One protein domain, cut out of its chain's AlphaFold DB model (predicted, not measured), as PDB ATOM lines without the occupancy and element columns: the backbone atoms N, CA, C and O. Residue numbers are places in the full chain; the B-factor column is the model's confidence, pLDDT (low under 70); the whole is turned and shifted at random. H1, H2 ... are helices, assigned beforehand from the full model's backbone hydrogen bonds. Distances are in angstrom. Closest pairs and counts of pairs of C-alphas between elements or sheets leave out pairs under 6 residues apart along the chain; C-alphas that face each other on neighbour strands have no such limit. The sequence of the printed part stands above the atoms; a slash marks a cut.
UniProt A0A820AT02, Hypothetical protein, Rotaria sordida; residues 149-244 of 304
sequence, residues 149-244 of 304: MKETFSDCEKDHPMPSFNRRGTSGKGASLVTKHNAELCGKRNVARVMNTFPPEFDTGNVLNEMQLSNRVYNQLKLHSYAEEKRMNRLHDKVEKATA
ATOM      1  N   MET A 149     440.803 310.136 311.367       38.53
ATOM      2  CA  MET A 149     441.112 310.062 309.934       38.53
ATOM      3  C   MET A 149     442.628 310.050 309.653       38.53
ATOM      4  O   MET A 149     443.071 309.396 308.706       38.53
ATOM      5  N   LYS A 150     443.451 310.694 310.495       38.62
ATOM      6  CA  LYS A 150     444.926 310.713 310.356       38.62
ATOM      7  C   LYS A 150     445.572 309.326 310.447       38.62
ATOM      8  O   LYS A 150     446.567 309.072 309.757       38.62
ATOM      9  N   GLU A 151     445.020 308.418 311.253       33.81
ATOM     10  CA  GLU A 151     445.554 307.054 311.369       33.81
ATOM     11  C   GLU A 151     445.319 306.230 310.095       33.81
ATOM     12  O   GLU A 151     446.217 305.517 309.647       33.81
ATOM     13  N   THR A 152     444.178 306.415 309.424       38.94
ATOM     14  CA  THR A 152     443.827 305.634 308.224       38.94
ATOM     15  C   THR A 152     444.667 306.027 306.997       38.94
ATOM     16  O   THR A 152     444.995 305.182 306.163       38.94
ATOM     17  N   PHE A 153     445.072 307.299 306.882       38.69
ATOM     18  CA  PHE A 153     445.926 307.776 305.781       38.69
ATOM     19  C   PHE A 153     447.415 307.442 305.973       38.69
ATOM     20  O   PHE A 153     448.148 307.305 304.989       38.69
ATOM     21  N   SER A 154     447.861 307.262 307.220       41.25
ATOM     22  CA  SER A 154     449.262 306.965 307.555       41.25
ATOM     23  C   SER A 154     449.711 305.558 307.140       41.25
ATOM     24  O   SER A 154     450.915 305.292 307.072       41.25
ATOM     25  N   ASP A 155     448.779 304.649 306.844       41.19
ATOM     26  CA  ASP A 155     449.097 303.269 306.460       41.19
ATOM     27  C   ASP A 155     449.344 303.092 304.951       41.19
ATOM     28  O   ASP A 155     450.132 302.232 304.559       41.19
ATOM     29  N   CYS A 156     448.813 303.966 304.085       42.97
ATOM     30  CA  CYS A 156     449.079 303.887 302.638       42.97
ATOM     31  C   CYS A 156     450.525 304.258 302.267       42.97
ATOM     32  O   CYS A 156     451.087 303.714 301.311       42.97
ATOM     33  N   GLU A 157     451.158 305.176 303.003       46.94
ATOM     34  CA  GLU A 157     452.543 305.579 302.723       46.94
ATOM     35  C   GLU A 157     453.558 304.486 303.110       46.94
ATOM     36  O   GLU A 157     454.652 304.420 302.542       46.94
ATOM     37  N   LYS A 158     453.175 303.577 304.017       48.03
ATOM     38  CA  LYS A 158     454.011 302.450 304.459       48.03
ATOM     39  C   LYS A 158     454.068 301.321 303.425       48.03
ATOM     40  O   LYS A 158     455.126 300.710 303.270       48.03
ATOM     41  N   ASP A 159     452.988 301.090 302.676       48.38
ATOM     42  CA  ASP A 159     452.894 299.955 301.748       48.38
ATOM     43  C   ASP A 159     453.519 300.229 300.365       48.38
ATOM     44  O   ASP A 159     454.033 299.309 299.716       48.38
ATOM     45  N   HIS A 160     453.557 301.490 299.909       55.06
ATOM     46  CA  HIS A 160     454.123 301.873 298.604       55.06
ATOM     47  C   HIS A 160     454.996 303.142 298.671       55.06
ATOM     48  O   HIS A 160     454.588 304.207 298.196       55.06
ATOM     49  N   PRO A 161     456.238 303.051 299.190       61.12
ATOM     50  CA  PRO A 161     457.146 304.190 299.254       61.12
ATOM     51  C   PRO A 161     457.452 304.724 297.851       61.12
ATOM     52  O   PRO A 161     457.941 304.014 296.965       61.12
ATOM     53  N   MET A 162     457.179 306.012 297.643       66.31
ATOM     54  CA  MET A 162     457.399 306.659 296.356       66.31
ATOM     55  C   MET A 162     458.892 306.659 295.996       66.31
ATOM     56  O   MET A 162     459.724 307.088 296.798       66.31
ATOM     57  N   PRO A 163     459.273 306.237 294.776       69.81
ATOM     58  CA  PRO A 163     460.677 306.119 294.414       69.81
ATOM     59  C   PRO A 163     461.359 307.490 294.393       69.81
ATOM     60  O   PRO A 163     460.929 308.420 293.701       69.81
ATOM     61  N   SER A 164     462.462 307.607 295.135       74.62
ATOM     62  CA  SER A 164     463.348 308.768 295.079       74.62
ATOM     63  C   SER A 164     464.224 308.687 293.831       74.62
ATOM     64  O   SER A 164     464.859 307.662 293.560       74.62
ATOM     65  N   PHE A 165     464.237 309.754 293.030       78.94
ATOM     66  CA  PHE A 165     465.011 309.817 291.792       78.94
ATOM     67  C   PHE A 165     466.388 310.427 292.048       78.94
ATOM     68  O   PHE A 165     466.518 311.459 292.702       78.94
ATOM     69  N   ASN A 166     467.424 309.832 291.458       80.00
ATOM     70  CA  ASN A 166     468.771 310.395 291.484       80.00
ATOM     71  C   ASN A 166     468.869 311.678 290.625       80.00
ATOM     72  O   ASN A 166     467.950 312.047 289.887       80.00
ATOM     73  N   ARG A 167     470.035 312.340 290.650       80.31
ATOM     74  CA  ARG A 167     470.308 313.558 289.859       80.31
ATOM     75  C   ARG A 167     470.122 313.359 288.338       80.31
ATOM     76  O   ARG A 167     469.883 314.326 287.627       80.31
ATOM     77  N   ARG A 168     470.175 312.110 287.849       80.12
ATOM     78  CA  ARG A 168     469.933 311.706 286.450       80.12
ATOM     79  C   ARG A 168     468.461 311.377 286.142       80.12
ATOM     80  O   ARG A 168     468.140 311.047 285.010       80.12
ATOM     81  N   GLY A 169     467.557 311.491 287.116       77.88
ATOM     82  CA  GLY A 169     466.120 311.293 286.920       77.88
ATOM     83  C   GLY A 169     465.666 309.836 286.846       77.88
ATOM     84  O   GLY A 169     464.558 309.576 286.373       77.88
ATOM     85  N   THR A 170     466.489 308.902 287.325       81.75
ATOM     86  CA  THR A 170     466.160 307.475 287.398       81.75
ATOM     87  C   THR A 170     466.167 306.979 288.842       81.75
ATOM     88  O   THR A 170     466.845 307.540 289.705       81.75
ATOM     89  N   SER A 171     465.383 305.942 289.117       82.62
ATOM     90  CA  SER A 171     465.325 305.240 290.397       82.62
ATOM     91  C   SER A 171     465.378 303.731 290.148       82.62
ATOM     92  O   SER A 171     464.886 303.266 289.121       82.62
ATOM     93  N   GLY A 172     466.010 302.980 291.051       81.94
ATOM     94  CA  GLY A 172     466.207 301.531 290.924       81.94
ATOM     95  C   GLY A 172     467.472 301.096 290.162       81.94
ATOM     96  O   GLY A 172     468.293 301.915 289.739       81.94
ATOM     97  N   LYS A 173     467.665 299.776 290.044       80.12
ATOM     98  CA  LYS A 173     468.810 299.123 289.378       80.12
ATOM     99  C   LYS A 173     468.320 297.967 288.496       80.12
ATOM    100  O   LYS A 173     467.408 297.238 288.876       80.12
ATOM    101  N   GLY A 174     468.971 297.762 287.350       79.12
ATOM    102  CA  GLY A 174     468.704 296.625 286.461       79.12
ATOM    103  C   GLY A 174     467.316 296.680 285.813       79.12
ATOM    104  O   GLY A 174     466.936 297.709 285.262       79.12
ATOM    105  N   ALA A 175     466.571 295.574 285.883       74.88
ATOM    106  CA  ALA A 175     465.246 295.423 285.270       74.88
ATOM    107  C   ALA A 175     464.129 296.249 285.946       74.88
ATOM    108  O   ALA A 175     463.071 296.431 285.358       74.88
ATOM    109  N   SER A 176     464.368 296.778 287.151       76.69
ATOM    110  CA  SER A 176     463.445 297.662 287.880       76.69
ATOM    111  C   SER A 176     463.946 299.112 287.842       76.69
ATOM    112  O   SER A 176     464.145 299.759 288.868       76.69
ATOM    113  N   LEU A 177     464.274 299.608 286.645       82.31
ATOM    114  CA  LEU A 177     464.651 301.005 286.433       82.31
ATOM    115  C   LEU A 177     463.394 301.819 286.127       82.31
ATOM    116  O   LEU A 177     462.766 301.626 285.087       82.31
ATOM    117  N   VAL A 178     463.060 302.773 286.992       83.50
ATOM    118  CA  VAL A 178     461.927 303.674 286.782       83.50
ATOM    119  C   VAL A 178     462.414 305.099 286.554       83.50
ATOM    120  O   VAL A 178     463.340 305.578 287.211       83.50
ATOM    121  N   THR A 179     461.804 305.794 285.599       86.06
ATOM    122  CA  THR A 179     462.141 307.179 285.252       86.06
ATOM    123  C   THR A 179     461.035 308.133 285.690       86.06
ATOM    124  O   THR A 179     459.895 307.731 285.927       86.06
ATOM    125  N   LYS A 180     461.356 309.430 285.739       80.00
ATOM    126  CA  LYS A 180     460.375 310.504 285.983       80.00
ATOM    127  C   LYS A 180     459.211 310.527 284.979       80.00
ATOM    128  O   LYS A 180     458.179 311.117 285.275       80.00
ATOM    129  N   HIS A 181     459.376 309.902 283.812       80.00
ATOM    130  CA  HIS A 181     458.371 309.855 282.747       80.00
ATOM    131  C   HIS A 181     457.441 308.643 282.843       80.00
ATOM    132  O   HIS A 181     456.635 308.423 281.942       80.00
ATOM    133  N   ASN A 182     457.529 307.854 283.918       84.06
ATOM    134  CA  ASN A 182     456.558 306.798 284.158       84.06
ATOM    135  C   ASN A 182     455.170 307.421 284.413       84.06
ATOM    136  O   ASN A 182     454.968 308.133 285.401       84.06
ATOM    137  N   ALA A 183     454.231 307.148 283.503       83.44
ATOM    138  CA  ALA A 183     452.871 307.675 283.532       83.44
ATOM    139  C   ALA A 183     452.088 307.227 284.776       83.44
ATOM    140  O   ALA A 183     451.375 308.040 285.357       83.44
ATOM    141  N   GLU A 184     452.274 305.985 285.226       82.94
ATOM    142  CA  GLU A 184     451.616 305.448 286.420       82.94
ATOM    143  C   GLU A 184     452.128 306.138 287.693       82.94
ATOM    144  O   GLU A 184     451.334 306.585 288.520       82.94
ATOM    145  N   LEU A 185     453.448 306.316 287.824       82.31
ATOM    146  CA  LEU A 185     454.008 307.056 288.959       82.31
ATOM    147  C   LEU A 185     453.584 308.525 288.949       82.31
ATOM    148  O   LEU A 185     453.264 309.069 290.002       82.31
ATOM    149  N   CYS A 186     453.579 309.178 287.782       83.00
ATOM    150  CA  CYS A 186     453.043 310.535 287.661       83.00
ATOM    151  C   CYS A 186     451.565 310.586 288.071       83.00
ATOM    152  O   CYS A 186     451.178 311.488 288.808       83.00
ATOM    153  N   GLY A 187     450.765 309.601 287.653       84.62
ATOM    154  CA  GLY A 187     449.350 309.501 287.995       84.62
ATOM    155  C   GLY A 187     449.109 309.395 289.497       84.62
ATOM    156  O   GLY A 187     448.310 310.158 290.039       84.62
ATOM    157  N   LYS A 188     449.859 308.520 290.173       83.12
ATOM    158  CA  LYS A 188     449.825 308.359 291.635       83.12
ATOM    159  C   LYS A 188     450.304 309.626 292.363       83.12
ATOM    160  O   LYS A 188     449.660 310.077 293.304       83.12
ATOM    161  N   ARG A 189     451.374 310.283 291.880       80.25
ATOM    162  CA  ARG A 189     451.852 311.575 292.435       80.25
ATOM    163  C   ARG A 189     450.814 312.683 292.328       80.25
ATOM    164  O   ARG A 189     450.734 313.521 293.221       80.25
ATOM    165  N   ASN A 190     450.081 312.736 291.223       83.31
ATOM    166  CA  ASN A 190     449.056 313.750 291.023       83.31
ATOM    167  C   ASN A 190     447.891 313.559 291.992       83.31
ATOM    168  O   ASN A 190     447.437 314.548 292.550       83.31
ATOM    169  N   VAL A 191     447.453 312.317 292.228       81.94
ATOM    170  CA  VAL A 191     446.413 312.007 293.224       81.94
ATOM    171  C   VAL A 191     446.860 312.395 294.624       81.94
ATOM    172  O   VAL A 191     446.145 313.131 295.289       81.94
ATOM    173  N   ALA A 192     448.068 311.998 295.033       77.81
ATOM    174  CA  ALA A 192     448.605 312.370 296.343       77.81
ATOM    175  C   ALA A 192     448.661 313.897 296.539       77.81
ATOM    176  O   ALA A 192     448.371 314.405 297.614       77.81
ATOM    177  N   ARG A 193     448.985 314.657 295.485       78.12
ATOM    178  CA  ARG A 193     448.960 316.131 295.525       78.12
ATOM    179  C   ARG A 193     447.554 316.715 295.595       78.12
ATOM    180  O   ARG A 193     447.385 317.766 296.191       78.12
ATOM    181  N   VAL A 194     446.577 316.085 294.952       76.88
ATOM    182  CA  VAL A 194     445.175 316.513 295.045       76.88
ATOM    183  C   VAL A 194     444.675 316.315 296.468       76.88
ATOM    184  O   VAL A 194     444.169 317.258 297.054       76.88
ATOM    185  N   MET A 195     444.901 315.127 297.026       75.31
ATOM    186  CA  MET A 195     444.474 314.754 298.376       75.31
ATOM    187  C   MET A 195     445.125 315.632 299.448       75.31
ATOM    188  O   MET A 195     444.449 316.092 300.353       75.31
ATOM    189  N   ASN A 196     446.429 315.906 299.322       72.06
ATOM    190  CA  ASN A 196     447.199 316.535 300.401       72.06
ATOM    191  C   ASN A 196     447.457 318.039 300.199       72.06
ATOM    192  O   ASN A 196     448.112 318.657 301.032       72.06
ATOM    193  N   THR A 197     447.136 318.626 299.038       69.31
ATOM    194  CA  THR A 197     447.584 319.999 298.703       69.31
ATOM    195  C   THR A 197     446.523 320.863 298.026       69.31
ATOM    196  O   THR A 197     446.767 322.058 297.863       69.31
ATOM    197  N   PHE A 198     445.377 320.330 297.588       67.00
ATOM    198  CA  PHE A 198     444.335 321.165 296.980       67.00
ATOM    199  C   PHE A 198     443.340 321.688 298.028       67.00
ATOM    200  O   PHE A 198     442.702 320.874 298.682       67.00
ATOM    201  N   PRO A 199     443.174 323.021 298.146       59.34
ATOM    202  CA  PRO A 199     442.026 323.643 298.803       59.34
ATOM    203  C   PRO A 199     440.911 323.972 297.783       59.34
ATOM    204  O   PRO A 199     441.233 324.401 296.666       59.34
ATOM    205  N   PRO A 200     439.613 323.850 298.122       56.34
ATOM    206  CA  PRO A 200     439.071 323.317 299.376       56.34
ATOM    207  C   PRO A 200     439.379 321.825 299.525       56.34
ATOM    208  O   PRO A 200     439.586 321.144 298.521       56.34
ATOM    209  N   GLU A 201     439.430 321.343 300.767       57.72
ATOM    210  CA  GLU A 201     439.552 319.915 301.060       57.72
ATOM    211  C   GLU A 201     438.433 319.176 300.324       57.72
ATOM    212  O   GLU A 201     437.245 319.302 300.627       57.72
ATOM    213  N   PHE A 202     438.800 318.478 299.250       62.78
ATOM    214  CA  PHE A 202     437.842 317.659 298.533       62.78
ATOM    215  C   PHE A 202     437.642 316.407 299.355       62.78
ATOM    216  O   PHE A 202     438.585 315.625 299.500       62.78
ATOM    217  N   ASP A 203     436.407 316.212 299.806       59.97
ATOM    218  CA  ASP A 203     435.951 315.040 300.542       59.97
ATOM    219  C   ASP A 203     435.966 313.813 299.614       59.97
ATOM    220  O   ASP A 203     434.973 313.320 299.070       59.97
ATOM    221  N   THR A 204     437.183 313.391 299.299       61.56
ATOM    222  CA  THR A 204     437.468 312.278 298.425       61.56
ATOM    223  C   THR A 204     437.520 311.112 299.379       61.56
ATOM    224  O   THR A 204     438.517 310.935 300.069       61.56
ATOM    225  N   GLY A 205     436.406 310.383 299.494       64.25
ATOM    226  CA  GLY A 205     436.300 309.222 300.381       64.25
ATOM    227  C   GLY A 205     437.428 308.202 300.167       64.25
ATOM    228  O   GLY A 205     438.353 308.423 299.399       64.25
ATOM    229  N   ASN A 206     437.361 307.040 300.816       59.75
ATOM    230  CA  ASN A 206     438.475 306.080 300.853       59.75
ATOM    231  C   ASN A 206     438.887 305.538 299.452       59.75
ATOM    232  O   ASN A 206     438.429 304.489 299.004       59.75
ATOM    233  N   VAL A 207     439.730 306.287 298.736       59.25
ATOM    234  CA  VAL A 207     440.189 306.077 297.348       59.25
ATOM    235  C   VAL A 207     441.709 305.832 297.357       59.25
ATOM    236  O   VAL A 207     442.444 306.175 296.432       59.25
ATOM    237  N   LEU A 208     442.206 305.265 298.455       57.56
ATOM    238  CA  LEU A 208     443.541 305.593 298.929       57.56
ATOM    239  C   LEU A 208     444.694 305.007 298.091       57.56
ATOM    240  O   LEU A 208     445.756 305.615 298.051       57.56
ATOM    241  N   ASN A 209     444.524 303.905 297.344       58.28
ATOM    242  CA  ASN A 209     445.718 303.149 296.905       58.28
ATOM    243  C   ASN A 209     445.885 302.960 295.381       58.28
ATOM    244  O   ASN A 209     447.007 302.775 294.904       58.28
ATOM    245  N   GLU A 210     444.812 303.036 294.586       66.81
ATOM    246  CA  GLU A 210     444.868 302.690 293.148       66.81
ATOM    247  C   GLU A 210     444.494 303.826 292.196       66.81
ATOM    248  O   GLU A 210     444.642 303.688 290.977       66.81
ATOM    249  N   MET A 211     444.036 304.969 292.709       76.56
ATOM    250  CA  MET A 211     443.641 306.057 291.825       76.56
ATOM    251  C   MET A 211     444.862 306.643 291.107       76.56
ATOM    252  O   MET A 211     445.906 306.930 291.697       76.56
ATOM    253  N   GLN A 212     444.719 306.841 289.798       83.25
ATOM    254  CA  GLN A 212     445.711 307.497 288.956       83.25
ATOM    255  C   GLN A 212     445.066 308.687 288.264       83.25
ATOM    256  O   GLN A 212     444.060 308.550 287.568       83.25
ATOM    257  N   LEU A 213     445.675 309.861 288.411       83.69
ATOM    258  CA  LEU A 213     445.165 311.082 287.809       83.69
ATOM    259  C   LEU A 213     446.067 311.536 286.670       83.69
ATOM    260  O   LEU A 213     447.231 311.887 286.872       83.69
ATOM    261  N   SER A 214     445.524 311.574 285.454       88.50
ATOM    262  CA  SER A 214     446.276 312.107 284.317       88.50
ATOM    263  C   SER A 214     446.672 313.572 284.554       88.50
ATOM    264  O   SER A 214     445.925 314.342 285.161       88.50
ATOM    265  N   ASN A 215     447.820 313.989 284.012       86.88
ATOM    266  CA  ASN A 215     448.299 315.373 284.137       86.88
ATOM    267  C   ASN A 215     447.264 316.401 283.653       86.88
ATOM    268  O   ASN A 215     447.162 317.490 284.213       86.88
ATOM    269  N   ARG A 216     446.485 316.064 282.616       89.12
ATOM    270  CA  ARG A 216     445.436 316.943 282.088       89.12
ATOM    271  C   ARG A 216     444.346 317.190 283.127       89.12
ATOM    272  O   ARG A 216     443.995 318.344 283.351       89.12
ATOM    273  N   VAL A 217     443.842 316.126 283.751       87.50
ATOM    274  CA  VAL A 217     442.773 316.228 284.752       87.50
ATOM    275  C   VAL A 217     443.300 316.906 286.015       87.50
ATOM    276  O   VAL A 217     442.654 317.819 286.507       87.50
ATOM    277  N   TYR A 218     444.515 316.574 286.466       86.19
ATOM    278  CA  TYR A 218     445.174 317.272 287.576       86.19
ATOM    279  C   TYR A 218     445.249 318.784 287.352       86.19
ATOM    280  O   TYR A 218     444.876 319.561 288.225       86.19
ATOM    281  N   ASN A 219     445.688 319.217 286.168       88.00
ATOM    282  CA  ASN A 219     445.790 320.640 285.859       88.00
ATOM    283  C   ASN A 219     444.416 321.319 285.790       88.00
ATOM    284  O   ASN A 219     444.287 322.459 286.223       88.00
ATOM    285  N   GLN A 220     443.399 320.633 285.260       89.19
ATOM    286  CA  GLN A 220     442.032 321.153 285.242       89.19
ATOM    287  C   GLN A 220     441.478 321.306 286.659       89.19
ATOM    288  O   GLN A 220     441.010 322.389 286.998       89.19
ATOM    289  N   LEU A 221     441.597 320.268 287.490       85.62
ATOM    290  CA  LEU A 221     441.158 320.296 288.885       85.62
ATOM    291  C   LEU A 221     441.871 321.396 289.660       85.62
ATOM    292  O   LEU A 221     441.211 322.211 290.289       85.62
ATOM    293  N   LYS A 222     443.195 321.508 289.506       84.56
ATOM    294  CA  LYS A 222     443.988 322.582 290.108       84.56
ATOM    295  C   LYS A 222     443.427 323.964 289.765       84.56
ATOM    296  O   LYS A 222     443.239 324.791 290.649       84.56
ATOM    297  N   LEU A 223     443.180 324.232 288.482       87.62
ATOM    298  CA  LEU A 223     442.661 325.528 288.034       87.62
ATOM    299  C   LEU A 223     441.253 325.806 288.569       87.62
ATOM    300  O   LEU A 223     440.975 326.940 288.955       87.62
ATOM    301  N   HIS A 224     440.389 324.790 288.599       86.69
ATOM    302  CA  HIS A 224     439.043 324.906 289.153       86.69
ATOM    303  C   HIS A 224     439.071 325.199 290.656       86.69
ATOM    304  O   HIS A 224     438.423 326.156 291.068       86.69
ATOM    305  N   SER A 225     439.888 324.470 291.418       83.38
ATOM    306  CA  SER A 225     440.108 324.663 292.860       83.38
ATOM    307  C   SER A 225     440.421 326.122 293.197       83.38
ATOM    308  O   SER A 225     439.684 326.782 293.922       83.38
ATOM    309  N   TYR A 226     441.458 326.681 292.563       83.38
ATOM    310  CA  TYR A 226     441.866 328.066 292.813       83.38
ATOM    311  C   TYR A 226     440.831 329.096 292.342       83.38
ATOM    312  O   TYR A 226     440.714 330.182 292.913       83.38
ATOM    313  N   ALA A 227     440.099 328.804 291.265       85.38
ATOM    314  CA  ALA A 227     439.045 329.694 290.790       85.38
ATOM    315  C   ALA A 227     437.849 329.721 291.754       85.38
ATOM    316  O   ALA A 227     437.258 330.784 291.962       85.38
ATOM    317  N   GLU A 228     437.507 328.570 292.332       83.50
ATOM    318  CA  GLU A 228     436.443 328.413 293.317       83.50
ATOM    319  C   GLU A 228     436.799 329.084 294.641       83.50
ATOM    320  O   GLU A 228     436.022 329.919 295.099       83.50
ATOM    321  N   GLU A 229     438.001 328.858 295.171       81.62
ATOM    322  CA  GLU A 229     438.517 329.539 296.367       81.62
ATOM    323  C   GLU A 229     438.446 331.067 296.209       81.62
ATOM    324  O   GLU A 229     437.864 331.781 297.025       81.62
ATOM    325  N   LYS A 230     438.924 331.599 295.076       83.75
ATOM    326  CA  LYS A 230     438.836 333.038 294.790       83.75
ATOM    327  C   LYS A 230     437.390 333.537 294.716       83.75
ATOM    328  O   LYS A 230     437.112 334.695 295.038       83.75
ATOM    329  N   ARG A 231     436.459 332.715 294.226       83.19
ATOM    330  CA  ARG A 231     435.035 333.066 294.179       83.19
ATOM    331  C   ARG A 231     434.426 333.043 295.578       83.19
ATOM    332  O   ARG A 231     433.684 333.973 295.884       83.19
ATOM    333  N   MET A 232     434.752 332.035 296.382       77.00
ATOM    334  CA  MET A 232     434.319 331.892 297.768       77.00
ATOM    335  C   MET A 232     434.787 333.087 298.593       77.00
ATOM    336  O   MET A 232     433.946 333.775 299.161       77.00
ATOM    337  N   ASN A 233     436.074 333.439 298.529       76.38
ATOM    338  CA  ASN A 233     436.627 334.586 299.256       76.38
ATOM    339  C   ASN A 233     435.920 335.889 298.861       76.38
ATOM    340  O   ASN A 233     435.521 336.670 299.712       76.38
ATOM    341  N   ARG A 234     435.629 336.093 297.568       80.38
ATOM    342  CA  ARG A 234     434.856 337.266 297.117       80.38
ATOM    343  C   ARG A 234     433.399 337.267 297.578       80.38
ATOM    344  O   ARG A 234     432.797 338.338 297.625       80.38
ATOM    345  N   LEU A 235     432.783 336.102 297.773       73.38
ATOM    346  CA  LEU A 235     431.426 336.003 298.309       73.38
ATOM    347  C   LEU A 235     431.437 336.265 299.810       73.38
ATOM    348  O   LEU A 235     430.620 337.058 300.262       73.38
ATOM    349  N   HIS A 236     432.395 335.692 300.533       68.94
ATOM    350  CA  HIS A 236     432.611 335.942 301.950       68.94
ATOM    351  C   HIS A 236     432.869 337.432 302.211       68.94
ATOM    352  O   HIS A 236     432.070 338.058 302.897       68.94
ATOM    353  N   ASP A 237     433.812 338.053 301.491       67.44
ATOM    354  CA  ASP A 237     434.069 339.501 301.546       67.44
ATOM    355  C   ASP A 237     432.799 340.331 301.311       67.44
ATOM    356  O   ASP A 237     432.594 341.376 301.922       67.44
ATOM    357  N   LYS A 238     431.931 339.909 300.381       68.38
ATOM    358  CA  LYS A 238     430.673 340.611 300.090       68.38
ATOM    359  C   LYS A 238     429.628 340.413 301.178       68.38
ATOM    360  O   LYS A 238     428.889 341.356 301.429       68.38
ATOM    361  N   VAL A 239     429.532 339.223 301.763       61.00
ATOM    362  CA  VAL A 239     428.579 338.890 302.831       61.00
ATOM    363  C   VAL A 239     428.988 339.570 304.131       61.00
ATOM    364  O   VAL A 239     428.159 340.228 304.754       61.00
ATOM    365  N   GLU A 240     430.268 339.517 304.491       58.19
ATOM    366  CA  GLU A 240     430.814 340.257 305.630       58.19
ATOM    367  C   GLU A 240     430.664 341.759 305.423       58.19
ATOM    368  O   GLU A 240     430.176 342.467 306.303       58.19
ATOM    369  N   LYS A 241     430.977 342.260 304.221       57.75
ATOM    370  CA  LYS A 241     430.760 343.670 303.902       57.75
ATOM    371  C   LYS A 241     429.281 344.026 303.922       57.75
ATOM    372  O   LYS A 241     428.969 345.095 304.418       57.75
ATOM    373  N   ALA A 242     428.364 343.188 303.441       55.47
ATOM    374  CA  ALA A 242     426.924 343.456 303.487       55.47
ATOM    375  C   ALA A 242     426.389 343.470 304.929       55.47
ATOM    376  O   ALA A 242     425.604 344.347 305.273       55.47
ATOM    377  N   THR A 243     426.873 342.571 305.786       52.97
ATOM    378  CA  THR A 243     426.437 342.457 307.186       52.97
ATOM    379  C   THR A 243     427.058 343.551 308.066       52.97
ATOM    380  O   THR A 243     426.395 344.088 308.946       52.97
ATOM    381  N   ALA A 244     428.291 343.983 307.776       51.09
ATOM    382  CA  ALA A 244     428.953 345.088 308.474       51.09
ATOM    383  C   ALA A 244     428.563 346.487 307.951       51.09
ATOM    384  O   ALA A 244     428.573 347.452 308.719       51.09
TER     385      ALA A 244
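AT A GLANCE: This is residues 149 to 244 of the 304 residues of the protein "Hypothetical protein" of Rotaria sordida (UniProt A0A820AT02). A long helix, H4, begins beside the shorter H3 and runs on past it as an arm, its residues 233 to 244 sticking out free; tiny H1 and H2 lie off to one side, and the loop of residues 160 to 182 reaches to the opposite end. The 96 printed residues hold four named helices, H1 to H4, and no named strand: all helix, loose, radius of gyration of the C-alphas 18.2 A, spans 66 by 30 by 21 A.

IN THESE COORDINATES: H1 is residues 149 to 153, from C-alpha (441.112, 310.062, 309.934); H2 is 156 to 159; H3 is 183 to 197, 20.2 A long; H4 is 215 to 244, 43.0 A, ending at (428.953, 345.088, 308.474).

HOW THE PARTS SIT: H1 and H2 meet only through their tight link. H2 and H3 are apart. H3 and H4 touch, H4 with residues 215 to 222 alone; the closest C-alphas, of Asn 190 and Tyr 218, are 6.3 A apart. They run the same way at a shallow tilt of 12 degrees. Every O i to N i+4 pair is within hydrogen-bond range in H1, H3 and H4; H2 is too short for one.

THE WHOLE: The C-alphas of Gly 174 and Ala 244 are farthest apart, 66.4 A. The printed part has no cut. The links H2 to H3 and H3 to H4 are long. Confidence is under 70 at residues 149 to 163, 197 to 210 and 236 to 244.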